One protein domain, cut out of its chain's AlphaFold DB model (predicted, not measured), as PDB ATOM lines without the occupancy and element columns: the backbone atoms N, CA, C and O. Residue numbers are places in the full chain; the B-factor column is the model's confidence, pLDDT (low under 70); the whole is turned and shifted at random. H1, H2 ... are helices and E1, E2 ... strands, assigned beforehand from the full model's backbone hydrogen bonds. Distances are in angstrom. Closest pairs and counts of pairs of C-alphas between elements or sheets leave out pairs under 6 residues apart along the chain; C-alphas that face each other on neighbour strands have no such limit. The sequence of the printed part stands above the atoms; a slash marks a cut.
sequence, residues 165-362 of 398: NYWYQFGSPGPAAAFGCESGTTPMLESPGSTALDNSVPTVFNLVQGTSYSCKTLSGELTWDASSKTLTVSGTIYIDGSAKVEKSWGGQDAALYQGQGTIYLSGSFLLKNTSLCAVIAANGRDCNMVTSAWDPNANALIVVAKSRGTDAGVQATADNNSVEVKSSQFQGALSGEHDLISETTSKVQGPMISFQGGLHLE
ATOM      1  N   ASN A 165     130.690 160.707  71.561       91.38
ATOM      2  CA  ASN A 165     131.760 160.580  70.573       91.38
ATOM      3  C   ASN A 165     133.111 160.965  71.174       91.38
ATOM      4  O   ASN A 165     134.096 160.260  70.958       91.38
ATOM      5  N   TYR A 166     133.153 162.053  71.947       91.06
ATOM      6  CA  TYR A 166     134.365 162.459  72.644       91.06
ATOM      7  C   TYR A 166     134.825 161.372  73.618       91.06
ATOM      8  O   TYR A 166     135.972 160.934  73.557       91.06
ATOM      9  N   TRP A 167     133.941 160.873  74.485       91.81
ATOM     10  CA  TRP A 167     134.356 159.898  75.498       91.81
ATOM     11  C   TRP A 167     134.683 158.520  74.931       91.81
ATOM     12  O   TRP A 167     135.564 157.854  75.466       91.81
ATOM     13  N   TYR A 168     134.070 158.122  73.817       92.19
ATOM     14  CA  TYR A 168     134.484 156.924  73.084       92.19
ATOM     15  C   TYR A 168     135.927 157.047  72.554       92.19
ATOM     16  O   TYR A 168     136.697 156.089  72.621       92.19
ATOM     17  N   GLN A 169     136.326 158.238  72.087       90.62
ATOM     18  CA  GLN A 169     137.676 158.498  71.564       90.62
ATOM     19  C   GLN A 169     138.734 158.738  72.651       90.62
ATOM     20  O   GLN A 169     139.898 158.398  72.451       90.62
ATOM     21  N   PHE A 170     138.361 159.351  73.775       89.69
ATOM     22  CA  PHE A 170     139.315 159.842  74.780       89.69
ATOM     23  C   PHE A 170     139.204 159.164  76.148       89.69
ATOM     24  O   PHE A 170     140.010 159.454  77.034       89.69
ATOM     25  N   GLY A 171     138.237 158.262  76.338       91.62
ATOM     26  CA  GLY A 171     138.169 157.418  77.525       91.62
ATOM     27  C   GLY A 171     139.461 156.616  77.702       91.62
ATOM     28  O   GLY A 171     140.004 156.065  76.745       91.62
ATOM     29  N   SER A 172     139.972 156.571  78.928       91.06
ATOM     30  CA  SER A 172     141.230 155.925  79.287       91.06
ATOM     31  C   SER A 172     141.102 155.290  80.677       91.06
ATOM     32  O   SER A 172     141.164 156.012  81.674       91.06
ATOM     33  N   PRO A 173     140.956 153.956  80.782       92.31
ATOM     34  CA  PRO A 173     140.895 152.984  79.683       92.31
ATOM     35  C   PRO A 173     139.683 153.184  78.750       92.31
ATOM     36  O   PRO A 173     138.597 153.519  79.218       92.31
ATOM     37  N   GLY A 174     139.843 152.948  77.446       91.62
ATOM     38  CA  GLY A 174     138.739 153.026  76.479       91.62
ATOM     39  C   GLY A 174     139.043 152.361  75.128       91.62
ATOM     40  O   GLY A 174     140.174 151.924  74.927       91.62
ATOM     41  N   PRO A 175     138.067 152.283  74.201       87.75
ATOM     42  CA  PRO A 175     138.197 151.643  72.883       87.75
ATOM     43  C   PRO A 175     139.388 152.150  72.058       87.75
ATOM     44  O   PRO A 175     140.288 151.392  71.699       87.75
ATOM     45  N   ALA A 176     139.466 153.469  71.849       75.56
ATOM     46  CA  ALA A 176     140.522 154.097  71.051       75.56
ATOM     47  C   ALA A 176     141.902 154.092  71.738       75.56
ATOM     48  O   ALA A 176     142.933 154.266  71.085       75.56
ATOM     49  N   ALA A 177     141.930 153.868  73.053       66.06
ATOM     50  CA  ALA A 177     143.127 153.775  73.875       66.06
ATOM     51  C   ALA A 177     143.141 152.445  74.645       66.06
ATOM     52  O   ALA A 177     143.351 152.438  75.856       66.06
ATOM     53  N   ALA A 178     142.941 151.316  73.945       58.59
ATOM     54  CA  ALA A 178     142.849 149.962  74.520       58.59
ATOM     55  C   ALA A 178     144.110 149.480  75.283       58.59
ATOM     56  O   ALA A 178     144.202 148.328  75.711       58.59
ATOM     57  N   PHE A 179     145.102 150.350  75.459       61.41
ATOM     58  CA  PHE A 179     146.272 150.122  76.288       61.41
ATOM     59  C   PHE A 179     145.890 150.165  77.776       61.41
ATOM     60  O   PHE A 179     145.104 151.005  78.199       61.41
ATOM     61  N   GLY A 180     146.489 149.289  78.588       62.81
ATOM     62  CA  GLY A 180     146.466 149.409  80.054       62.81
ATOM     63  C   GLY A 180     145.722 148.320  80.824       62.81
ATOM     64  O   GLY A 180     145.823 148.270  82.045       62.81
ATOM     65  N   CYS A 181     145.009 147.411  80.162       79.19
ATOM     66  CA  CYS A 181     144.476 146.210  80.813       79.19
ATOM     67  C   CYS A 181     145.573 145.141  80.932       79.19
ATOM     68  O   CYS A 181     145.838 144.396  79.993       79.19
ATOM     69  N   GLU A 182     146.256 145.114  82.078       73.12
ATOM     70  CA  GLU A 182     147.540 144.419  82.258       73.12
ATOM     71  C   GLU A 182     147.414 143.018  82.875       73.12
ATOM     72  O   GLU A 182     148.318 142.197  82.717       73.12
ATOM     73  N   SER A 183     146.334 142.723  83.613       82.25
ATOM     74  CA  SER A 183     146.201 141.433  84.309       82.25
ATOM     75  C   SER A 183     144.771 141.054  84.704       82.25
ATOM     76  O   SER A 183     143.917 141.912  84.936       82.25
ATOM     77  N   GLY A 184     144.551 139.743  84.855       84.06
ATOM     78  CA  GLY A 184     143.280 139.148  85.276       84.06
ATOM     79  C   GLY A 184     142.274 138.979  84.135       84.06
ATOM     80  O   GLY A 184     142.629 139.026  82.959       84.06
ATOM     81  N   THR A 185     141.007 138.773  84.495       87.31
ATOM     82  CA  THR A 185     139.880 138.746  83.548       87.31
ATOM     83  C   THR A 185     139.407 140.177  83.302       87.31
ATOM     84  O   THR A 185     138.448 140.648  83.920       87.31
ATOM     85  N   THR A 186     140.142 140.899  82.460       89.56
ATOM     86  CA  THR A 186     139.904 142.318  82.173       89.56
ATOM     87  C   THR A 186     138.654 142.530  81.314       89.56
ATOM     88  O   THR A 186     138.256 141.631  80.567       89.56
ATOM     89  N   PRO A 187     138.008 143.708  81.402       90.50
ATOM     90  CA  PRO A 187     136.941 144.069  80.480       90.50
ATOM     91  C   PRO A 187     137.456 144.097  79.049       90.50
ATOM     92  O   PRO A 187     138.507 144.672  78.760       90.50
ATOM     93  N   MET A 188     136.674 143.520  78.142       91.56
ATOM     94  CA  MET A 188     136.790 143.857  76.733       91.56
ATOM     95  C   MET A 188     136.145 145.226  76.543       91.56
ATOM     96  O   MET A 188     134.954 145.382  76.800       91.56
ATOM     97  N   LEU A 189     136.950 146.219  76.166       92.94
ATOM     98  CA  LEU A 189     136.490 147.599  76.003       92.94
ATOM     99  C   LEU A 189     135.811 147.819  74.649       92.94
ATOM    100  O   LEU A 189     134.985 148.711  74.536       92.94
ATOM    101  N   GLU A 190     136.146 147.007  73.649       92.25
ATOM    102  CA  GLU A 190     135.599 147.032  72.293       92.25
ATOM    103  C   GLU A 190     135.836 145.664  71.636       92.25
ATOM    104  O   GLU A 190     136.815 144.980  71.965       92.25
ATOM    105  N   SER A 191     134.962 145.237  70.720       90.75
ATOM    106  CA  SER A 191     135.207 144.008  69.958       90.75
ATOM    107  C   SER A 191     136.363 144.155  68.962       90.75
ATOM    108  O   SER A 191     136.488 145.189  68.305       90.75
ATOM    109  N   PRO A 192     137.171 143.097  68.749       88.44
ATOM    110  CA  PRO A 192     138.256 143.128  67.774       88.44
ATOM    111  C   PRO A 192     137.787 143.566  66.378       88.44
ATOM    112  O   PRO A 192     136.938 142.917  65.767       88.44
ATOM    113  N   GLY A 193     138.381 144.643  65.863       86.62
ATOM    114  CA  GLY A 193     138.083 145.187  64.538       86.62
ATOM    115  C   GLY A 193     136.902 146.159  64.480       86.62
ATOM    116  O   GLY A 193     136.660 146.704  63.402       86.62
ATOM    117  N   SER A 194     136.199 146.404  65.593       88.62
ATOM    118  CA  SER A 194     135.294 147.553  65.672       88.62
ATOM    119  C   SER A 194     136.096 148.855  65.757       88.62
ATOM    120  O   SER A 194     137.256 148.868  66.165       88.62
ATOM    121  N   THR A 195     135.485 149.926  65.259       87.50
ATOM    122  CA  THR A 195     135.988 151.313  65.313       87.50
ATOM    123  C   THR A 195     134.832 152.305  65.468       87.50
ATOM    124  O   THR A 195     134.973 153.503  65.203       87.50
ATOM    125  N   ALA A 196     133.653 151.789  65.818       89.81
ATOM    126  CA  ALA A 196     132.418 152.538  65.902       89.81
ATOM    127  C   ALA A 196     131.846 152.435  67.314       89.81
ATOM    128  O   ALA A 196     132.029 151.449  68.014       89.81
ATOM    129  N   LEU A 197     131.112 153.472  67.707       90.19
ATOM    130  CA  LEU A 197     130.314 153.469  68.923       90.19
ATOM    131  C   LEU A 197     129.003 152.727  68.640       90.19
ATOM    132  O   LEU A 197     128.007 153.343  68.248       90.19
ATOM    133  N   ASP A 198     129.017 151.407  68.798       89.81
ATOM    134  CA  ASP A 198     127.914 150.537  68.382       89.81
ATOM    135  C   ASP A 198     127.624 149.374  69.343       89.81
ATOM    136  O   ASP A 198     126.921 148.435  68.965       89.81
ATOM    137  N   ASN A 199     128.078 149.472  70.601       91.81
ATOM    138  CA  ASN A 199     127.881 148.426  71.613       91.81
ATOM    139  C   ASN A 199     128.454 147.086  71.131       91.81
ATOM    140  O   ASN A 199     127.821 146.029  71.226       91.81
ATOM    141  N   SER A 200     129.658 147.156  70.563       91.19
ATOM    142  CA  SER A 200     130.296 146.048  69.870       91.19
ATOM    143  C   SER A 200     130.611 144.858  70.771       91.19
ATOM    144  O   SER A 200     130.734 143.745  70.259       91.19
ATOM    145  N   VAL A 201     130.768 145.043  72.086       92.25
ATOM    146  CA  VAL A 201     131.182 143.988  73.025       92.25
ATOM    147  C   VAL A 201     130.072 142.921  73.195       92.25
ATOM    148  O   VAL A 201     129.020 143.202  73.773       92.25
ATOM    149  N   PRO A 202     130.283 141.649  72.783       91.44
ATOM    150  CA  PRO A 202     129.275 140.578  72.807       91.44
ATOM    151  C   PRO A 202     128.939 140.003  74.189       91.44
ATOM    152  O   PRO A 202     128.224 139.006  74.273       91.44
ATOM    153  N   THR A 203     129.473 140.541  75.283       92.38
ATOM    154  CA  THR A 203     129.241 139.998  76.629       92.38
ATOM    155  C   THR A 203     129.122 141.108  77.651       92.38
ATOM    156  O   THR A 203     129.936 142.025  77.656       92.38
ATOM    157  N   VAL A 204     128.191 140.978  78.596       93.69
ATOM    158  CA  VAL A 204     128.127 141.894  79.740       93.69
ATOM    159  C   VAL A 204     129.331 141.671  80.648       93.69
ATOM    160  O   VAL A 204     129.503 140.578  81.196       93.69
ATOM    161  N   PHE A 205     130.132 142.711  80.860       95.19
ATOM    162  CA  PHE A 205     131.248 142.638  81.793       95.19
ATOM    163  C   PHE A 205     130.769 142.822  83.234       95.19
ATOM    164  O   PHE A 205     130.050 143.768  83.545       95.19
ATOM    165  N   ASN A 206     131.172 141.935  84.143       96.44
ATOM    166  CA  ASN A 206     130.900 142.120  85.565       96.44
ATOM    167  C   ASN A 206     132.050 142.901  86.212       96.44
ATOM    168  O   ASN A 206     133.185 142.428  86.213       96.44
ATOM    169  N   LEU A 207     131.760 144.069  86.781       97.06
ATOM    170  CA  LEU A 207     132.760 144.925  87.424       97.06
ATOM    171  C   LEU A 207     133.300 144.319  88.726       97.06
ATOM    172  O   LEU A 207     134.424 144.639  89.106       97.06
ATOM    173  N   VAL A 208     132.533 143.441  89.386       95.38
ATOM    174  CA  VAL A 208     132.888 142.826  90.675       95.38
ATOM    175  C   VAL A 208     132.920 141.299  90.548       95.38
ATOM    176  O   VAL A 208     131.913 140.604  90.660       95.38
ATOM    177  N   GLN A 209     134.097 140.753  90.252       92.06
ATOM    178  CA  GLN A 209     134.269 139.332  89.920       92.06
ATOM    179  C   GLN A 209     134.863 138.513  91.071       92.06
ATOM    180  O   GLN A 209     135.310 139.041  92.086       92.06
ATOM    181  N   GLY A 210     134.909 137.187  90.901       92.38
ATOM    182  CA  GLY A 210     135.549 136.278  91.856       92.38
ATOM    183  C   GLY A 210     137.076 136.347  91.804       92.38
ATOM    184  O   GLY A 210     137.744 135.859  92.708       92.38
ATOM    185  N   THR A 211     137.622 136.961  90.755       93.38
ATOM    186  CA  THR A 211     139.052 137.156  90.523       93.38
ATOM    187  C   THR A 211     139.353 138.631  90.310       93.38
ATOM    188  O   THR A 211     138.553 139.340  89.699       93.38
ATOM    189  N   SER A 212     140.514 139.078  90.779       95.44
ATOM    190  CA  SER A 212     140.987 140.445  90.562       95.44
ATOM    191  C   SER A 212     141.319 140.701  89.087       95.44
ATOM    192  O   SER A 212     141.724 139.788  88.363       95.44
ATOM    193  N   TYR A 213     141.175 141.950  88.654       95.88
ATOM    194  CA  TYR A 213     141.646 142.433  87.355       95.88
ATOM    195  C   TYR A 213     142.179 143.857  87.495       95.88
ATOM    196  O   TYR A 213     141.792 144.580  88.413       95.88
ATOM    197  N   SER A 214     143.049 144.275  86.577       94.94
ATOM    198  CA  SER A 214     143.599 145.629  86.584       94.94
ATOM    199  C   SER A 214     143.664 146.218  85.183       94.94
ATOM    200  O   SER A 214     144.365 145.686  84.320       94.94
ATOM    201  N   CYS A 215     142.980 147.345  84.999       93.31
ATOM    202  CA  CYS A 215     143.114 148.211  83.838       93.31
ATOM    203  C   CYS A 215     143.584 149.592  84.279       93.31
ATOM    204  O   CYS A 215     142.799 150.391  84.780       93.31
ATOM    205  N   LYS A 216     144.873 149.870  84.103       91.75
ATOM    206  CA  LYS A 216     145.515 151.122  84.492       91.75
ATOM    207  C   LYS A 216     146.148 151.776  83.282       91.75
ATOM    208  O   LYS A 216     146.872 151.158  82.513       91.75
ATOM    209  N   THR A 217     145.901 153.063  83.151       89.44
ATOM    210  CA  THR A 217     146.566 153.937  82.192       89.44
ATOM    211  C   THR A 217     147.186 155.100  82.951       89.44
ATOM    212  O   THR A 217     147.037 155.227  84.164       89.44
ATOM    213  N   LEU A 218     147.861 155.997  82.241       85.44
ATOM    214  CA  LEU A 218     148.358 157.228  82.853       85.44
ATOM    215  C   LEU A 218     147.246 158.216  83.226       85.44
ATOM    216  O   LEU A 218     147.503 159.152  83.977       85.44
ATOM    217  N   SER A 219     146.043 158.031  82.681       87.38
ATOM    218  CA  SER A 219     144.938 158.992  82.779       87.38
ATOM    219  C   SER A 219     143.685 158.423  83.443       87.38
ATOM    220  O   SER A 219     142.714 159.156  83.619       87.38
ATOM    221  N   GLY A 220     143.707 157.153  83.846       91.62
ATOM    222  CA  GLY A 220     142.598 156.528  84.551       91.62
ATOM    223  C   GLY A 220     142.851 155.076  84.931       91.62
ATOM    224  O   GLY A 220     143.807 154.439  84.476       91.62
ATOM    225  N   GLU A 221     141.973 154.565  85.785       94.06
ATOM    226  CA  GLU A 221     142.057 153.245  86.401       94.06
ATOM    227  C   GLU A 221     140.664 152.624  86.522       94.06
ATOM    228  O   GLU A 221     139.724 153.278  86.967       94.06
ATOM    229  N   LEU A 222     140.566 151.347  86.163       96.19
ATOM    230  CA  LEU A 222     139.471 150.448  86.494       96.19
ATOM    231  C   LEU A 222     140.087 149.131  86.977       96.19
ATOM    232  O   LEU A 222     140.483 148.276  86.182       96.19
ATOM    233  N   THR A 223     140.192 148.981  88.290       96.94
ATOM    234  CA  THR A 223     140.855 147.833  88.920       96.94
ATOM    235  C   THR A 223     139.959 147.254  89.998       96.94
ATOM    236  O   THR A 223     139.499 147.970  90.880       96.94
ATOM    237  N   TRP A 224     139.735 145.945  89.962       97.12
ATOM    238  CA  TRP A 224     139.001 145.224  90.995       97.12
ATOM    239  C   TRP A 224     139.949 144.326  91.776       97.12
ATOM    240  O   TRP A 224     140.640 143.490  91.191       97.12
ATOM    241  N   ASP A 225     139.933 144.451  93.099       96.38
ATOM    242  CA  ASP A 225     140.559 143.494  93.999       96.38
ATOM    243  C   ASP A 225     139.491 142.615  94.661       96.38
ATOM    244  O   ASP A 225     138.751 143.055  95.541       96.38
ATOM    245  N   ALA A 226     139.439 141.341  94.264       95.12
ATOM    246  CA  ALA A 226     138.485 140.370  94.792       95.12
ATOM    247  C   ALA A 226     138.739 139.999  96.265       95.12
ATOM    248  O   ALA A 226     137.819 139.534  96.940       95.12
ATOM    249  N   SER A 227     139.959 140.209  96.776       94.00
ATOM    250  CA  SER A 227     140.311 139.887  98.165       94.00
ATOM    251  C   SER A 227     139.770 140.941  99.127       94.00
ATOM    252  O   SER A 227     139.131 140.605 100.123       94.00
ATOM    253  N   SER A 228     139.997 142.218  98.808       95.12
ATOM    254  CA  SER A 228     139.485 143.357  99.580       95.12
ATOM    255  C   SER A 228     138.079 143.795  99.164       95.12
ATOM    256  O   SER A 228     137.493 144.650  99.821       95.12
ATOM    257  N   LYS A 229     137.529 143.217  98.088       96.44
ATOM    258  CA  LYS A 229     136.226 143.565  97.498       96.44
ATOM    259  C   LYS A 229     136.130 145.046  97.135       96.44
ATOM    260  O   LYS A 229     135.100 145.680  97.368       96.44
ATOM    261  N   THR A 230     137.218 145.585  96.592       97.56
ATOM    262  CA  THR A 230     137.361 147.013  96.306       97.56
ATOM    263  C   THR A 230     137.556 147.261  94.814       97.56
ATOM    264  O   THR A 230     138.497 146.753  94.203       97.56
ATOM    265  N   LEU A 231     136.671 148.073  94.239       98.25
ATOM    266  CA  LEU A 231     136.764 148.618  92.889       98.25
ATOM    267  C   LEU A 231     137.459 149.982  92.951       98.25
ATOM    268  O   LEU A 231     136.914 150.944  93.478       98.25
ATOM    269  N   THR A 232     138.662 150.085  92.409       97.94
ATOM    270  CA  THR A 232     139.352 151.364  92.245       97.94
ATOM    271  C   THR A 232     138.984 151.962  90.897       97.94
ATOM    272  O   THR A 232     139.122 151.299  89.866       97.94
ATOM    273  N   VAL A 233     138.510 153.206  90.920       96.56
ATOM    274  CA  VAL A 233     138.073 153.954  89.742       96.56
ATOM    275  C   VAL A 233     138.749 155.324  89.697       96.56
ATOM    276  O   VAL A 233     138.743 156.066  90.679       96.56
ATOM    277  N   SER A 234     139.334 155.683  88.555       94.81
ATOM    278  CA  SER A 234     139.796 157.052  88.311       94.81
ATOM    279  C   SER A 234     139.714 157.448  86.840       94.81
ATOM    280  O   SER A 234     139.874 156.604  85.959       94.81
ATOM    281  N   GLY A 235     139.488 158.737  86.580       92.44
ATOM    282  CA  GLY A 235     139.403 159.277  85.222       92.44
ATOM    283  C   GLY A 235     138.076 158.954  84.532       92.44
ATOM    284  O   GLY A 235     137.054 158.753  85.190       92.44
ATOM    285  N   THR A 236     138.082 158.923  83.202       93.50
ATOM    286  CA  THR A 236     136.905 158.559  82.404       93.50
ATOM    287  C   THR A 236     137.189 157.272  81.657       93.50
ATOM    288  O   THR A 236     138.061 157.235  80.798       93.50
ATOM    289  N   ILE A 237     136.456 156.221  81.993       95.12
ATOM    290  CA  ILE A 237     136.582 154.889  81.420       95.12
ATOM    291  C   ILE A 237     135.467 154.702  80.403       95.12
ATOM    292  O   ILE A 237     134.343 155.133  80.650       95.12
ATOM    293  N   TYR A 238     135.755 154.041  79.287       94.81
ATOM    294  CA  TYR A 238     134.753 153.737  78.275       94.81
ATOM    295  C   TYR A 238     134.744 152.244  77.950       94.81
ATOM    296  O   TYR A 238     135.783 151.653  77.665       94.81
ATOM    297  N   ILE A 239     133.562 151.638  77.976       95.19
ATOM    298  CA  ILE A 239     133.308 150.283  77.492       95.19
ATOM    299  C   ILE A 239     132.269 150.411  76.382       95.19
ATOM    300  O   ILE A 239     131.147 150.862  76.619       95.19
ATOM    301  N   ASP A 240     132.624 150.012  75.165       94.25
ATOM    302  CA  ASP A 240     131.687 149.903  74.050       94.25
ATOM    303  C   ASP A 240     130.826 148.632  74.186       94.25
ATOM    304  O   ASP A 240     130.825 147.727  73.355       94.25
ATOM    305  N   GLY A 241     130.154 148.539  75.329       94.19
ATOM    306  CA  GLY A 241     129.514 147.349  75.850       94.19
ATOM    307  C   GLY A 241     128.599 147.668  77.022       94.19
ATOM    308  O   GLY A 241     128.514 148.806  77.491       94.19
ATOM    309  N   SER A 242     127.971 146.624  77.555       95.81
ATOM    310  CA  SER A 242     127.237 146.687  78.819       95.81
ATOM    311  C   SER A 242     128.094 146.235  79.997       95.81
ATOM    312  O   SER A 242     128.946 145.348  79.872       95.81
ATOM    313  N   ALA A 243     127.797 146.773  81.176       96.69
ATOM    314  CA  ALA A 243     128.419 146.348  82.421       96.69
ATOM    315  C   ALA A 243     127.375 145.997  83.476       96.69
ATOM    316  O   ALA A 243     126.254 146.503  83.489       96.69
ATOM    317  N   LYS A 244     127.758 145.128  84.403       96.75
ATOM    318  CA  LYS A 244     126.952 144.818  85.573       96.75
ATOM    319  C   LYS A 244     127.782 144.771  86.836       96.75
ATOM    320  O   LYS A 244     128.999 144.613  86.803       96.75
ATOM    321  N   VAL A 245     127.087 144.847  87.954       97.06
ATOM    322  CA  VAL A 245     127.602 144.570  89.281       97.06
ATOM    323  C   VAL A 245     126.677 143.520  89.868       97.06
ATOM    324  O   VAL A 245     125.551 143.797  90.279       97.06
ATOM    325  N   GLU A 246     127.144 142.282  89.849       93.12
ATOM    326  CA  GLU A 246     126.426 141.146  90.407       93.12
ATOM    327  C   GLU A 246     127.441 140.286  91.142       93.12
ATOM    328  O   GLU A 246     128.433 139.850  90.556       93.12
ATOM    329  N   LYS A 247     127.233 140.063  92.441       86.94
ATOM    330  CA  LYS A 247     128.221 139.333  93.236       86.94
ATOM    331  C   LYS A 247     128.460 137.941  92.654       86.94
ATOM    332  O   LYS A 247     127.527 137.181  92.401       86.94
ATOM    333  N   SER A 248     129.728 137.583  92.513       85.12
ATOM    334  CA  SER A 248     130.160 136.230  92.149       85.12
ATOM    335  C   SER A 248     130.869 135.510  93.301       85.12
ATOM    336  O   SER A 248     131.445 134.445  93.098       85.12
ATOM    337  N   TRP A 249     130.858 136.091  94.506       84.88
ATOM    338  CA  TRP A 249     131.391 135.493  95.734       84.88
ATOM    339  C   TRP A 249     130.271 135.099  96.706       84.88
ATOM    340  O   TRP A 249     129.164 135.641  96.677       84.88
ATOM    341  N   GLY A 250     130.574 134.152  97.599       81.50
ATOM    342  CA  GLY A 250     129.673 133.750  98.681       81.50
ATOM    343  C   GLY A 250     129.577 134.805  99.790       81.50
ATOM    344  O   GLY A 250     130.540 135.513 100.068       81.50
ATOM    345  N   GLY A 251     128.421 134.887 100.453       83.25
ATOM    346  CA  GLY A 251     128.176 135.812 101.566       83.25
ATOM    347  C   GLY A 251     127.230 136.968 101.224       83.25
ATOM    348  O   GLY A 251     126.534 136.953 100.203       83.25
ATOM    349  N   GLN A 252     127.165 137.945 102.129       82.19
ATOM    350  CA  GLN A 252     126.288 139.122 102.027       82.19
ATOM    351  C   GLN A 252     127.070 140.436 101.968       82.19
ATOM    352  O   GLN A 252     126.470 141.498 102.077       82.19
ATOM    353  N   ASP A 253     128.393 140.366 101.834       90.19
ATOM    354  CA  ASP A 253     129.234 141.555 101.913       90.19
ATOM    355  C   ASP A 253     129.020 142.460 100.698       90.19
ATOM    356  O   ASP A 253     128.891 141.970  99.567       90.19
ATOM    357  N   ALA A 254     129.013 143.767 100.951       94.31
ATOM    358  CA  ALA A 254     128.998 144.791  99.915       94.31
ATOM    359  C   ALA A 254     130.350 144.864  99.186       94.31
ATOM    360  O   ALA A 254     131.393 144.525  99.748       94.31
ATOM    361  N   ALA A 255     130.327 145.342  97.945       97.19
ATOM    362  CA  ALA A 255     131.513 145.824  97.255       97.19
ATOM    363  C   ALA A 255     131.768 147.290  97.627       97.19
ATOM    364  O   ALA A 255     130.845 148.110  97.649       97.19
ATOM    365  N   LEU A 256     133.027 147.620  97.897       97.81
ATOM    366  CA  LEU A 256     133.501 148.992  98.043       97.81
ATOM    367  C   LEU A 256     133.937 149.504  96.669       97.81
ATOM    368  O   LEU A 256     134.533 148.751  95.901       97.81
ATOM    369  N   TYR A 257     133.718 150.780  96.375       98.00
ATOM    370  CA  TYR A 257     134.544 151.483  95.402       98.00
ATOM    371  C   TYR A 257     135.312 152.632  96.051       98.00
ATOM    372  O   TYR A 257     134.886 153.213  97.052       98.00
ATOM    373  N   GLN A 258     136.451 152.959  95.451       97.56
ATOM    374  CA  GLN A 258     137.300 154.067  95.861       97.56
ATOM    375  C   GLN A 258     137.817 154.849  94.650       97.56
ATOM    376  O   GLN A 258     138.150 154.265  93.617       97.56
ATOM    377  N   GLY A 259     137.936 156.162  94.818       95.38
ATOM    378  CA  GLY A 259     138.455 157.089  93.819       95.38
ATOM    379  C   GLY A 259     137.365 157.952  93.187       95.38
ATOM    380  O   GLY A 259     136.251 158.065  93.691       95.38
ATOM    381  N   GLN A 260     137.710 158.630  92.099       93.81
ATOM    382  CA  GLN A 260     136.815 159.557  91.411       93.81
ATOM    383  C   GLN A 260     136.872 159.294  89.918       93.81
ATOM    384  O   GLN A 260     137.887 159.575  89.274       93.81
ATOM    385  N   GLY A 261     135.787 158.781  89.352       94.06
ATOM    386  CA  GLY A 261     135.735 158.580  87.916       94.06
ATOM    387  C   GLY A 261     134.360 158.269  87.361       94.06
ATOM    388  O   GLY A 261     133.387 158.044  88.085       94.06
ATOM    389  N   THR A 262     134.322 158.272  86.036       95.69
ATOM    390  CA  THR A 262     133.116 158.067  85.245       95.69
ATOM    391  C   THR A 262     133.290 156.843  84.362       95.69
ATOM    392  O   THR A 262     134.279 156.751  83.643       95.69
ATOM    393  N   ILE A 263     132.331 155.924  84.385       97.25
ATOM    394  CA  ILE A 263     132.274 154.774  83.482       97.25
ATOM    395  C   ILE A 263     131.187 155.037  82.444       97.25
ATOM    396  O   ILE A 263     130.004 155.107  82.771       97.25
ATOM    397  N   TYR A 264     131.610 155.158  81.194       96.94
ATOM    398  CA  TYR A 264     130.755 155.220  80.023       96.94
ATOM    399  C   TYR A 264     130.506 153.828  79.463       96.94
ATOM    400  O   TYR A 264     131.439 153.045  79.288       96.94
ATOM    401  N   LEU A 265     129.246 153.560  79.143       96.75
ATOM    402  CA  LEU A 265     128.776 152.324  78.540       96.75
ATOM    403  C   LEU A 265     127.947 152.680  77.308       96.75
ATOM    404  O   LEU A 265     126.926 153.362  77.432       96.75
ATOM    405  N   SER A 266     128.339 152.211  76.123       94.94
ATOM    406  CA  SER A 266     127.428 152.279  74.971       94.94
ATOM    407  C   SER A 266     126.259 151.296  75.113       94.94
ATOM    408  O   SER A 266     125.230 151.496  74.475       94.94
ATOM    409  N   GLY A 267     126.383 150.280  75.971       94.81
ATOM    410  CA  GLY A 267     125.316 149.373  76.390       94.81
ATOM    411  C   GLY A 267     124.519 149.889  77.595       94.81
ATOM    412  O   GLY A 267     124.333 151.097  77.766       94.81
ATOM    413  N   SER A 268     124.071 148.962  78.444       95.75
ATOM    414  CA  SER A 268     123.315 149.235  79.673       95.75
ATOM    415  C   SER A 268     124.066 148.856  80.956       95.75
ATOM    416  O   SER A 268     125.074 148.138  80.930       95.75
ATOM    417  N   PHE A 269     123.579 149.354  82.098       97.25
ATOM    418  CA  PHE A 269     124.121 149.069  83.426       97.25
ATOM    419  C   PHE A 269     123.116 148.351  84.327       97.25
ATOM    420  O   PHE A 269     122.029 148.866  84.586       97.25
ATOM    421  N   LEU A 270     123.509 147.200  84.880       96.06
ATOM    422  CA  LEU A 270     122.726 146.480  85.891       96.06
ATOM    423  C   LEU A 270     123.490 146.376  87.211       96.06
ATOM    424  O   LEU A 270     124.559 145.778  87.265       96.06
ATOM    425  N   LEU A 271     122.888 146.824  88.307       96.06
ATOM    426  CA  LEU A 271     123.335 146.504  89.662       96.06
ATOM    427  C   LEU A 271     122.296 145.591  90.321       96.06
ATOM    428  O   LEU A 271     121.151 145.996  90.533       96.06
ATOM    429  N   LYS A 272     122.680 144.347  90.625       93.62
ATOM    430  CA  LYS A 272     121.735 143.314  91.062       93.62
ATOM    431  C   LYS A 272     122.266 142.438  92.190       93.62
ATOM    432  O   LYS A 272     123.366 141.894  92.110       93.62
ATOM    433  N   ASN A 273     121.416 142.197  93.192       91.56
ATOM    434  CA  ASN A 273     121.655 141.273  94.308       91.56
ATOM    435  C   ASN A 273     122.962 141.531  95.094       91.56
ATOM    436  O   ASN A 273     123.514 140.612  95.714       91.56
ATOM    437  N   THR A 274     123.482 142.759  95.054       93.62
ATOM    438  CA  THR A 274     124.689 143.179  95.775       93.62
ATOM    439  C   THR A 274     124.719 144.698  95.927       93.62
ATOM    440  O   THR A 274     124.028 145.407  95.209       93.62
ATOM    441  N   SER A 275     125.507 145.211  96.864       95.25
ATOM    442  CA  SER A 275     125.653 146.650  97.089       95.25
ATOM    443  C   SER A 275     127.004 147.121  96.560       95.25
ATOM    444  O   SER A 275     128.004 146.445  96.792       95.25
ATOM    445  N   LEU A 276     127.040 148.271  95.887       97.44
ATOM    446  CA  LEU A 276     128.263 148.959  95.473       97.44
ATOM    447  C   LEU A 276     128.317 150.326  96.155       97.44
ATOM    448  O   LEU A 276     127.555 151.236  95.824       97.44
ATOM    449  N   CYS A 277     129.200 150.446  97.138       97.44
ATOM    450  CA  CYS A 277     129.187 151.535  98.103       97.44
ATOM    451  C   CYS A 277     130.477 152.345  98.049       97.44
ATOM    452  O   CYS A 277     131.554 151.778  97.893       97.44
ATOM    453  N   ALA A 278     130.378 153.650  98.283       96.25
ATOM    454  CA  ALA A 278     131.533 154.484  98.602       96.25
ATOM    455  C   ALA A 278     131.975 154.277 100.054       96.25
ATOM    456  O   ALA A 278     133.151 154.390 100.388       96.25
ATOM    457  N   VAL A 279     131.001 154.007 100.930       96.50
ATOM    458  CA  VAL A 279     131.188 153.768 102.358       96.50
ATOM    459  C   VAL A 279     130.294 152.607 102.767       96.50
ATOM    460  O   VAL A 279     129.068 152.684 102.697       96.50
ATOM    461  N   ILE A 280     130.909 151.517 103.217       96.88
ATOM    462  CA  ILE A 280     130.186 150.343 103.708       96.88
ATOM    463  C   ILE A 280     129.711 150.613 105.145       96.88
ATOM    464  O   ILE A 280     130.451 151.136 105.979       96.88
ATOM    465  N   ALA A 281     128.457 150.275 105.440       96.38
ATOM    466  CA  ALA A 281     127.891 150.380 106.779       96.38
ATOM    467  C   ALA A 281     128.585 149.419 107.759       96.38
ATOM    468  O   ALA A 281     129.153 148.400 107.371       96.38
ATOM    469  N   ALA A 282     128.469 149.678 109.064       95.31
ATOM    470  CA  ALA A 282     129.112 148.863 110.104       95.31
ATOM    471  C   ALA A 282     128.720 147.368 110.079       95.31
ATOM    472  O   ALA A 282     129.418 146.537 110.654       95.31
ATOM    473  N   ASN A 283     127.614 147.011 109.420       93.31
ATOM    474  CA  ASN A 283     127.187 145.622 109.252       93.31
ATOM    475  C   ASN A 283     127.927 144.865 108.129       93.31
ATOM    476  O   ASN A 283     127.710 143.662 107.991       93.31
ATOM    477  N   GLY A 284     128.757 145.547 107.330       92.75
ATOM    478  CA  GLY A 284     129.545 144.976 106.233       92.75
ATOM    479  C   GLY A 284     128.760 144.626 104.961       92.75
ATOM    480  O   GLY A 284     129.351 144.134 104.006       92.75
ATOM    481  N   ARG A 285     127.438 144.842 104.933       92.12
ATOM    482  CA  ARG A 285     126.525 144.323 103.889       92.12
ATOM    483  C   ARG A 285     125.822 145.411 103.085       92.12
ATOM    484  O   ARG A 285     125.459 145.202 101.930       92.12
ATOM    485  N   ASP A 286     125.623 146.559 103.714       93.31
ATOM    486  CA  ASP A 286     124.862 147.674 103.168       93.31
ATOM    487  C   ASP A 286     125.767 148.874 102.910       93.31
ATOM    488  O   ASP A 286     126.841 149.005 103.503       93.31
ATOM    489  N   CYS A 287     125.299 149.789 102.070       95.00
ATOM    490  CA  CYS A 287     125.901 151.105 101.987       95.00
ATOM    491  C   CYS A 287     125.500 151.932 103.208       95.00
ATOM    492  O   CYS A 287     124.386 151.827 103.734       95.00
ATOM    493  N   ASN A 288     126.413 152.778 103.675       94.25
ATOM    494  CA  ASN A 288     126.126 153.697 104.760       94.25
ATOM    495  C   ASN A 288     125.303 154.887 104.242       94.25
ATOM    496  O   ASN A 288     125.856 155.917 103.874       94.25
ATOM    497  N   MET A 289     123.977 154.736 104.237       89.81
ATOM    498  CA  MET A 289     123.029 155.748 103.743       89.81
ATOM    499  C   MET A 289     122.751 156.889 104.735       89.81
ATOM    500  O   MET A 289     121.799 157.650 104.553       89.81
ATOM    501  N   VAL A 290     123.523 157.000 105.820       88.88
ATOM    502  CA  VAL A 290     123.394 158.131 106.746       88.88
ATOM    503  C   VAL A 290     123.813 159.412 106.017       88.88
ATOM    504  O   VAL A 290     124.784 159.418 105.258       88.88
ATOM    505  N   THR A 291     123.074 160.503 106.227       82.44
ATOM    506  CA  THR A 291     123.427 161.824 105.686       82.44
ATOM    507  C   THR A 291     124.888 162.141 106.005       82.44
ATOM    508  O   THR A 291     125.321 161.905 107.129       82.44
ATOM    509  N   SER A 292     125.631 162.637 105.009       85.12
ATOM    510  CA  SER A 292     127.070 162.948 105.074       85.12
ATOM    511  C   SER A 292     128.016 161.783 105.392       85.12
ATOM    512  O   SER A 292     129.192 162.025 105.649       85.12
ATOM    513  N   ALA A 293     127.552 160.528 105.404       90.81
ATOM    514  CA  ALA A 293     128.460 159.388 105.539       90.81
ATOM    515  C   ALA A 293     129.334 159.212 104.296       90.81
ATOM    516  O   ALA A 293     130.508 158.874 104.409       90.81
ATOM    517  N   TRP A 294     128.751 159.442 103.122       91.94
ATOM    518  CA  TRP A 294     129.449 159.505 101.850       91.94
ATOM    519  C   TRP A 294     129.749 160.962 101.508       91.94
ATOM    520  O   TRP A 294     128.843 161.791 101.558       91.94
ATOM    521  N   ASP A 295     131.003 161.257 101.163       90.69
ATOM    522  CA  ASP A 295     131.399 162.531 100.571       90.69
ATOM    523  C   ASP A 295     131.601 162.347  99.056       90.69
ATOM    524  O   ASP A 295     132.641 161.810  98.643       90.69
ATOM    525  N   PRO A 296     130.640 162.785  98.216       86.94
ATOM    526  CA  PRO A 296     130.801 162.723  96.772       86.94
ATOM    527  C   PRO A 296     131.985 163.573  96.318       86.94
ATOM    528  O   PRO A 296     132.525 163.276  95.261       86.94
ATOM    529  N   ASN A 297     132.428 164.559  97.122       86.56
ATOM    530  CA  ASN A 297     133.520 165.470  96.799       86.56
ATOM    531  C   ASN A 297     134.930 164.838  96.923       86.56
ATOM    532  O   ASN A 297     135.907 165.397  96.422       86.56
ATOM    533  N   ALA A 298     135.028 163.636  97.504       89.31
ATOM    534  CA  ALA A 298     136.284 162.903  97.704       89.31
ATOM    535  C   ALA A 298     136.291 161.491  97.091       89.31
ATOM    536  O   ALA A 298     137.347 160.981  96.721       89.31
ATOM    537  N   ASN A 299     135.128 160.850  96.973       92.06
ATOM    538  CA  ASN A 299     134.993 159.504  96.420       92.06
ATOM    539  C   ASN A 299     133.693 159.444  95.617       92.06
ATOM    540  O   ASN A 299     132.626 159.501  96.211       92.06
ATOM    541  N   ALA A 300     133.749 159.354  94.291       91.56
ATOM    542  CA  ALA A 300     132.552 159.365  93.457       91.56
ATOM    543  C   ALA A 300     132.701 158.463  92.240       91.56
ATOM    544  O   ALA A 300     133.642 158.586  91.456       91.56
ATOM    545  N   LEU A 301     131.709 157.598  92.062       95.75
ATOM    546  CA  LEU A 301     131.525 156.826  90.849       95.75
ATOM    547  C   LEU A 301     130.307 157.360  90.098       95.75
ATOM    548  O   LEU A 301     129.206 157.430  90.651       95.75
ATOM    549  N   ILE A 302     130.515 157.708  88.832       95.56
ATOM    550  CA  ILE A 302     129.448 158.053  87.895       95.56
ATOM    551  C   ILE A 302     129.352 156.948  86.853       95.56
ATOM    552  O   ILE A 302     130.360 156.566  86.262       95.56
ATOM    553  N   VAL A 303     128.149 156.442  86.603       97.50
ATOM    554  CA  VAL A 303     127.889 155.510  85.500       97.50
ATOM    555  C   VAL A 303     126.977 156.183  84.485       97.50
ATOM    556  O   VAL A 303     125.904 156.666  84.845       97.50
ATOM    557  N   VAL A 304     127.409 156.206  83.224       96.94
ATOM    558  CA  VAL A 304     126.683 156.794  82.096       96.94
ATOM    559  C   VAL A 304     126.402 155.692  81.077       96.94
ATOM    560  O   VAL A 304     127.330 155.158  80.475       96.94
ATOM    561  N   ALA A 305     125.132 155.336  80.889       96.25
ATOM    562  CA  ALA A 305     124.709 154.239  80.019       96.25
ATOM    563  C   ALA A 305     123.861 154.734  78.840       96.25
ATOM    564  O   ALA A 305     122.945 155.540  79.011       96.25
ATOM    565  N   LYS A 306     124.170 154.269  77.630       92.50
ATOM    566  CA  LYS A 306     123.497 154.724  76.411       92.50
ATOM    567  C   LYS A 306     122.291 153.861  76.076       92.50
ATOM    568  O   LYS A 306     121.161 154.328  76.119       92.50
ATOM    569  N   SER A 307     122.537 152.602  75.738       84.19
ATOM    570  CA  SER A 307     121.520 151.735  75.155       84.19
ATOM    571  C   SER A 307     120.460 151.313  76.164       84.19
ATOM    572  O   SER A 307     120.610 151.476  77.375       84.19
ATOM    573  N   ARG A 308     119.388 150.724  75.645       76.19
ATOM    574  CA  ARG A 308     118.355 150.020  76.403       76.19
ATOM    575  C   ARG A 308     118.330 148.527  76.068       76.19
ATOM    576  O   ARG A 308     118.863 148.111  75.045       76.19
ATOM    577  N   GLY A 309     117.639 147.727  76.888       59.88
ATOM    578  CA  GLY A 309     117.556 146.255  76.789       59.88
ATOM    579  C   GLY A 309     117.207 145.647  75.411       59.88
ATOM    580  O   GLY A 309     117.420 144.457  75.206       59.88
ATOM    581  N   THR A 310     116.696 146.446  74.467       57.66
ATOM    582  CA  THR A 310     116.273 146.028  73.119       57.66
ATOM    583  C   THR A 310     117.199 146.490  71.986       57.66
ATOM    584  O   THR A 310     116.976 146.109  70.834       57.66
ATOM    585  N   ASP A 311     118.223 147.296  72.277       64.94
ATOM    586  CA  ASP A 311     119.160 147.783  71.264       64.94
ATOM    587  C   ASP A 311     120.174 146.699  70.870       64.94
ATOM    588  O   ASP A 311     120.384 145.722  71.593       64.94
ATOM    589  N   ALA A 312     120.819 146.873  69.711       61.97
ATOM    590  CA  ALA A 312     121.860 145.963  69.240       61.97
ATOM    591  C   ALA A 312     122.985 145.789  70.284       61.97
ATOM    592  O   ALA A 312     123.296 146.706  71.045       61.97
ATOM    593  N   GLY A 313     123.589 144.598  70.312       68.81
ATOM    594  CA  GLY A 313     124.598 144.212  71.303       68.81
ATOM    595  C   GLY A 313     124.000 143.561  72.556       68.81
ATOM    596  O   GLY A 313     122.789 143.384  72.680       68.81
ATOM    597  N   VAL A 314     124.862 143.118  73.473       79.50
ATOM    598  CA  VAL A 314     124.417 142.398  74.676       79.50
ATOM    599  C   VAL A 314     124.147 143.381  75.806       79.50
ATOM    600  O   VAL A 314     125.009 144.184  76.157       79.50
ATOM    601  N   GLN A 315     122.953 143.293  76.389       82.88
ATOM    602  CA  GLN A 315     122.454 144.204  77.419       82.88
ATOM    603  C   GLN A 315     122.571 143.589  78.818       82.88
ATOM    604  O   GLN A 315     122.435 142.376  78.993       82.88
ATOM    605  N   ALA A 316     122.836 144.430  79.819       82.12
ATOM    606  CA  ALA A 316     122.869 144.021  81.222       82.12
ATOM    607  C   ALA A 316     121.474 144.005  81.865       82.12
ATOM    608  O   ALA A 316     121.212 143.180  82.738       82.12
ATOM    609  N   THR A 317     120.609 144.924  81.445       82.00
ATOM    610  CA  THR A 317     119.263 145.184  81.974       82.00
ATOM    611  C   THR A 317     118.177 144.415  81.218       82.00
ATOM    612  O   THR A 317     118.389 143.961  80.092       82.00
ATOM    613  N   ALA A 318     116.999 144.278  81.836       70.50
ATOM    614  CA  ALA A 318     115.787 143.868  81.122       70.50
ATOM    615  C   ALA A 318     115.195 145.034  80.287       70.50
ATOM    616  O   ALA A 318     115.671 146.167  80.370       70.50
ATOM    617  N   ASP A 319     114.187 144.735  79.453       66.88
ATOM    618  CA  ASP A 319     113.649 145.588  78.378       66.88
ATOM    619  C   ASP A 319     113.584 147.100  78.684       66.88
ATOM    620  O   ASP A 319     113.041 147.536  79.693       66.88
ATOM    621  N   ASN A 320     114.062 147.895  77.719       74.44
ATOM    622  CA  ASN A 320     113.911 149.353  77.593       74.44
ATOM    623  C   ASN A 320     114.589 150.286  78.624       74.44
ATOM    624  O   ASN A 320     114.471 151.502  78.474       74.44
ATOM    625  N   ASN A 321     115.427 149.769  79.529       89.12
ATOM    626  CA  ASN A 321     116.123 150.601  80.525       89.12
ATOM    627  C   ASN A 321     117.625 150.725  80.241       89.12
ATOM    628  O   ASN A 321     118.273 149.718  79.938       89.12
ATOM    629  N   SER A 322     118.192 151.922  80.420       94.38
ATOM    630  CA  SER A 322     119.651 152.126  80.382       94.38
ATOM    631  C   SER A 322     120.322 151.742  81.692       94.38
ATOM    632  O   SER A 322     121.449 151.249  81.689       94.38
ATOM    633  N   VAL A 323     119.631 151.949  82.813       95.38
ATOM    634  CA  VAL A 323     120.140 151.631  84.148       95.38
ATOM    635  C   VAL A 323     119.060 150.919  84.953       95.38
ATOM    636  O   VAL A 323     117.945 151.421  85.075       95.38
ATOM    637  N   GLU A 324     119.410 149.785  85.555       94.50
ATOM    638  CA  GLU A 324     118.548 149.053  86.487       94.50
ATOM    639  C   GLU A 324     119.309 148.763  87.789       94.50
ATOM    640  O   GLU A 324     120.396 148.180  87.785       94.50
ATOM    641  N   VAL A 325     118.724 149.151  88.923       94.44
ATOM    642  CA  VAL A 325     119.198 148.810  90.269       94.44
ATOM    643  C   VAL A 325     118.148 147.934  90.945       94.44
ATOM    644  O   VAL A 325     117.073 148.405  91.319       94.44
ATOM    645  N   LYS A 326     118.458 146.653  91.150       92.69
ATOM    646  CA  LYS A 326     117.501 145.643  91.623       92.69
ATOM    647  C   LYS A 326     118.009 144.915  92.864       92.69
ATOM    648  O   LYS A 326     119.056 144.265  92.818       92.69
ATOM    649  N   SER A 327     117.273 144.988  93.974       91.69
ATOM    650  CA  SER A 327     117.664 144.362  95.255       91.69
ATOM    651  C   SER A 327     119.096 144.687  95.675       91.69
ATOM    652  O   SER A 327     119.866 143.802  96.048       91.69
ATOM    653  N   SER A 328     119.458 145.962  95.541       93.44
ATOM    654  CA  SER A 328     120.840 146.424  95.637       93.44
ATOM    655  C   SER A 328     120.940 147.815  96.250       93.44
ATOM    656  O   SER A 328     119.962 148.555  96.303       93.44
ATOM    657  N   GLN A 329     122.131 148.198  96.700       94.38
ATOM    658  CA  GLN A 329     122.390 149.559  97.165       94.38
ATOM    659  C   GLN A 329     123.518 150.200  96.371       94.38
ATOM    660  O   GLN A 329     124.520 149.545  96.098       94.38
ATOM    661  N   PHE A 330     123.356 151.469  96.013       94.88
ATOM    662  CA  PHE A 330     124.342 152.239  95.269       94.88
ATOM    663  C   PHE A 330     124.591 153.586  95.939       94.88
ATOM    664  O   PHE A 330     123.641 154.254  96.343       94.88
ATOM    665  N   GLN A 331     125.855 153.991  96.022       94.62
ATOM    666  CA  GLN A 331     126.244 155.373  96.312       94.62
ATOM    667  C   GLN A 331     127.002 155.903  95.100       94.62
ATOM    668  O   GLN A 331     127.984 155.290  94.706       94.62
ATOM    669  N   GLY A 332     126.579 157.002  94.494       93.56
ATOM    670  CA  GLY A 332     127.168 157.504  93.250       93.56
ATOM    671  C   GLY A 332     126.116 158.090  92.319       93.56
ATOM    672  O   GLY A 332     124.927 158.075  92.631       93.56
ATOM    673  N   ALA A 333     126.540 158.591  91.162       93.25
ATOM    674  CA  ALA A 333     125.619 159.131  90.166       93.25
ATOM    675  C   ALA A 333     125.301 158.097  89.079       93.25
ATOM    676  O   ALA A 333     126.187 157.405  88.575       93.25
ATOM    677  N   LEU A 334     124.030 158.024  88.698       94.94
ATOM    678  CA  LEU A 334     123.542 157.203  87.594       94.94
ATOM    679  C   LEU A 334     122.983 158.112  86.507       94.94
ATOM    680  O   LEU A 334     122.238 159.056  86.768       94.94
ATOM    681  N   SER A 335     123.352 157.838  85.268       94.62
ATOM    682  CA  SER A 335     122.922 158.606  84.111       94.62
ATOM    683  C   SER A 335     122.638 157.673  82.947       94.62
ATOM    684  O   SER A 335     123.389 156.729  82.711       94.62
ATOM    685  N   GLY A 336     121.545 157.922  82.233       93.75
ATOM    686  CA  GLY A 336     121.098 157.049  81.153       93.75
ATOM    687  C   GLY A 336     120.410 157.808  80.029       93.75
ATOM    688  O   GLY A 336     119.705 158.785  80.295       93.75
ATOM    689  N   GLU A 337     120.582 157.381  78.774       91.88
ATOM    690  CA  GLU A 337     119.748 157.929  77.696       91.88
ATOM    691  C   GLU A 337     118.294 157.508  77.846       91.88
ATOM    692  O   GLU A 337     117.419 158.327  77.610       91.88
ATOM    693  N   HIS A 338     118.011 156.292  78.292       92.38
ATOM    694  CA  HIS A 338     116.649 155.798  78.473       92.38
ATOM    695  C   HIS A 338     116.277 155.701  79.953       92.38
ATOM    696  O   HIS A 338     116.773 156.472  80.777       92.38
ATOM    697  N   ASP A 339     115.350 154.807  80.283       93.12
ATOM    698  CA  ASP A 339     114.769 154.724  81.614       93.12
ATOM    699  C   ASP A 339     115.830 154.337  82.656       93.12
ATOM    700  O   ASP A 339     116.709 153.495  82.417       93.12
ATOM    701  N   LEU A 340     115.739 154.981  83.820       93.75
ATOM    702  CA  LEU A 340     116.516 154.659  85.013       93.75
ATOM    703  C   LEU A 340     115.558 154.068  86.040       93.75
ATOM    704  O   LEU A 340     114.651 154.759  86.511       93.75
ATOM    705  N   ILE A 341     115.781 152.811  86.414       92.62
ATOM    706  CA  ILE A 341     114.897 152.085  87.326       92.62
ATOM    707  C   ILE A 341     115.647 151.674  88.589       92.62
ATOM    708  O   ILE A 341     116.724 151.086  88.535       92.62
ATOM    709  N   SER A 342     115.043 151.951  89.744       92.12
ATOM    710  CA  SER A 342     115.449 151.424  91.044       92.12
ATOM    711  C   SER A 342     114.272 150.688  91.683       92.12
ATOM    712  O   SER A 342     113.271 151.294  92.066       92.12
ATOM    713  N   GLU A 343     114.382 149.366  91.801       88.62
ATOM    714  CA  GLU A 343     113.262 148.477  92.126       88.62
ATOM    715  C   GLU A 343     113.629 147.354  93.109       88.62
ATOM    716  O   GLU A 343     114.792 147.123  93.433       88.62
ATOM    717  N   THR A 344     112.619 146.633  93.601       86.38
ATOM    718  CA  THR A 344     112.775 145.464  94.486       86.38
ATOM    719  C   THR A 344     113.699 145.728  95.690       86.38
ATOM    720  O   THR A 344     114.767 145.132  95.809       86.38
ATOM    721  N   THR A 345     113.300 146.609  96.614       84.94
ATOM    722  CA  THR A 345     114.047 147.015  97.833       84.94
ATOM    723  C   THR A 345     115.396 147.724  97.615       84.94
ATOM    724  O   THR A 345     116.196 147.829  98.548       84.94
ATOM    725  N   SER A 346     115.667 148.229  96.408       90.69
ATOM    726  CA  SER A 346     116.924 148.926  96.103       90.69
ATOM    727  C   SER A 346     117.062 150.285  96.778       90.69
ATOM    728  O   SER A 346     116.066 150.969  96.948       90.69
ATOM    729  N   LYS A 347     118.279 150.736  97.102       91.06
ATOM    730  CA  LYS A 347     118.546 152.092  97.627       91.06
ATOM    731  C   LYS A 347     119.606 152.790  96.788       91.06
ATOM    732  O   LYS A 347     120.693 152.250  96.629       91.06
ATOM    733  N   VAL A 348     119.324 153.995  96.305       91.38
ATOM    734  CA  VAL A 348     120.298 154.803  95.564       91.38
ATOM    735  C   VAL A 348     120.533 156.104  96.311       91.38
ATOM    736  O   VAL A 348     119.591 156.842  96.592       91.38
ATOM    737  N   GLN A 349     121.797 156.371  96.625       91.12
ATOM    738  CA  GLN A 349     122.263 157.621  97.192       91.12
ATOM    739  C   GLN A 349     123.105 158.354  96.152       91.12
ATOM    740  O   GLN A 349     124.264 158.017  95.935       91.12
ATOM    741  N   GLY A 350     122.518 159.351  95.506       90.19
ATOM    742  CA  GLY A 350     123.196 160.168  94.509       90.19
ATOM    743  C   GLY A 350     122.268 160.571  93.364       90.19
ATOM    744  O   GLY A 350     121.085 160.211  93.376       90.19
ATOM    745  N   PRO A 351     122.788 161.337  92.397       90.44
ATOM    746  CA  PRO A 351     122.016 161.824  91.261       90.44
ATOM    747  C   PRO A 351     121.524 160.684  90.381       90.44
ATOM    748  O   PRO A 351     122.228 159.696  90.166       90.44
ATOM    749  N   MET A 352     120.331 160.859  89.821       92.69
ATOM    750  CA  MET A 352     119.779 159.969  88.803       92.69
ATOM    751  C   MET A 352     119.226 160.823  87.670       92.69
ATOM    752  O   MET A 352     118.278 161.578  87.878       92.69
ATOM    753  N   ILE A 353     119.841 160.724  86.492       92.31
ATOM    754  CA  ILE A 353     119.580 161.617  85.361       92.31
ATOM    755  C   ILE A 353     119.188 160.789  84.134       92.31
ATOM    756  O   ILE A 353     120.023 160.095  83.552       92.31
ATOM    757  N   SER A 354     117.921 160.876  83.724       92.50
ATOM    758  CA  SER A 354     117.436 160.298  82.469       92.50
ATOM    759  C   SER A 354     117.333 161.358  81.374       92.50
ATOM    760  O   SER A 354     116.642 162.369  81.527       92.50
ATOM    761  N   PHE A 355     118.015 161.129  80.252       89.50
ATOM    762  CA  PHE A 355     118.114 162.104  79.166       89.50
ATOM    763  C   PHE A 355     117.017 161.987  78.112       89.50
ATOM    764  O   PHE A 355     116.687 162.988  77.492       89.50
ATOM    765  N   GLN A 356     116.466 160.808  77.863       89.75
ATOM    766  CA  GLN A 356     115.411 160.559  76.867       89.75
ATOM    767  C   GLN A 356     114.300 159.650  77.413       89.75
ATOM    768  O   GLN A 356     113.305 159.437  76.721       89.75
ATOM    769  N   GLY A 357     114.457 159.128  78.632       89.50
ATOM    770  CA  GLY A 357     113.510 158.235  79.287       89.50
ATOM    771  C   GLY A 357     112.979 158.771  80.616       89.50
ATOM    772  O   GLY A 357     113.143 159.945  80.980       89.50
ATOM    773  N   GLY A 358     112.303 157.870  81.317       91.62
ATOM    774  CA  GLY A 358     111.698 158.088  82.616       91.62
ATOM    775  C   GLY A 358     112.642 157.805  83.779       91.62
ATOM    776  O   GLY A 358     113.661 157.121  83.664       91.62
ATOM    777  N   LEU A 359     112.283 158.347  84.941       93.12
ATOM    778  CA  LEU A 359     112.928 158.023  86.212       93.12
ATOM    779  C   LEU A 359     111.943 157.273  87.107       93.12
ATOM    780  O   LEU A 359     110.925 157.830  87.523       93.12
ATOM    781  N   HIS A 360     112.269 156.026  87.444       92.81
ATOM    782  CA  HIS A 360     111.397 155.129  88.195       92.81
ATOM    783  C   HIS A 360     112.045 154.714  89.518       92.81
ATOM    784  O   HIS A 360     112.914 153.844  89.574       92.81
ATOM    785  N   LEU A 361     111.608 155.341  90.609       90.81
ATOM    786  CA  LEU A 361     112.003 155.006  91.976       90.81
ATOM    787  C   LEU A 361     110.882 154.185  92.611       90.81
ATOM    788  O   LEU A 361     109.921 154.754  93.117       90.81
ATOM    789  N   GLU A 362     110.950 152.856  92.561       83.38
ATOM    790  CA  GLU A 362     109.806 152.027  92.946       83.38
ATOM    791  C   GLU A 362     109.767 151.663  94.429       83.38
ATOM    792  O   GLU A 362     108.783 151.957  95.094       83.38
TER     793      GLU A 362
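AT A GLANCE: This is residues 165 to 362 of the 398 residues of an uncharacterized protein of Actinobacteria bacterium (UniProt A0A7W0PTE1). The chain winds in stacked turns, a three-sided solenoid: one wall holds E9, E12 and E15 with the later residues of E4 and E6, a second E5, E7, E10, E13 and E16, and a third E8, E11 and E14 with the first residues of E6. At one end E1, E2 and E3 extend it beside E4, and the short helix H1 packs on E4. The 198 printed residues hold H1, then E1 to E16 in that order: mostly strand, with under half of the residues in named elements. Eleven strands form a mixed branched sheet; the other sheet is parallel, in the order E5, E7, E10, E13, E16. The whole is compact, radius of gyration of the C-alphas 15.3 A, spans 46 by 36 by 32 A.

HOW THE PARTS SIT: In the branched, twisted sheet, E6, residues 255 to 265, has E4, residues 230 to 239, on one side and E8, residues 275 to 277, and E9, residues 300 to 305, on the other side. These pairs are parallel, with N 237 and O 262, N 257 and O 277, and N 263 and O 302 each 2.8 A apart, within hydrogen-bond range. Further parallel pairs join E8 to E11, residues 329 to 331 (N 276 and O 329, 2.8 A), E11 to E14, residues 347 to 349 (N 330 and O 347, 2.8 A), E9 to E12, residues 333 to 336 (N 335 and O 303, 2.8 A), and E12 to E15, residues 352 to 354 (N 353 and O 334, 2.9 A). E1, residues 181 to 184, E2, residues 213 to 216, E3, residues 221 to 225, and E4 form a meander, each strand the antiparallel neighbour of the one before, with N 182 and O 214 at 3.0 A, N 215 and O 222 at 2.9 A, and N 232 and O 223 at 2.7 A; its successive pairs are hairpins. H1, residues 165 to 170, is on this sheet at a height of 8.5 A, over E4 and across the strands; the closest C-alphas, Tyr 168 and Tyr 238, are 6.1 A apart. Every O i to N i+4 pair in H1 is within hydrogen-bond range. E5, residues 243 to 246, E7, residues 269 to 272, E10, residues 321 to 326, E13, residues 339 to 343, and E16, residues 359 to 361, form the parallel sheet, with N 245 and O 270 at 2.8 A, N 326 and O 271 at 2.8 A, N 325 and O 341 at 2.8 A, and N 342 and O 360 at 2.9 A. The two sheets make a sandwich, two sheets face to face, their facing parts 9.4 A centre to centre.

IN THESE COORDINATES: H1 begins at C-alpha 165, (131.760, 160.580, 70.573), and E16 ends at C-alpha 361, (112.003, 155.006, 91.976). E6 spans 20.0 A and bends by 107 degrees at residue 259; E4 spans 19.5 A and bends by 103 degrees at residue 235; E9 spans 16.4 A.

THE WHOLE: The C-alphas farthest apart, of Gly 193 and Thr 291, are 46.7 A apart. The printed part has no cut. The links E1 to E2, E8 to E9 and E9 to E10 are long. Mean pLDDT of the printed part is 90.3; residues 177 to 180, 309 to 313 and 319 are under 70.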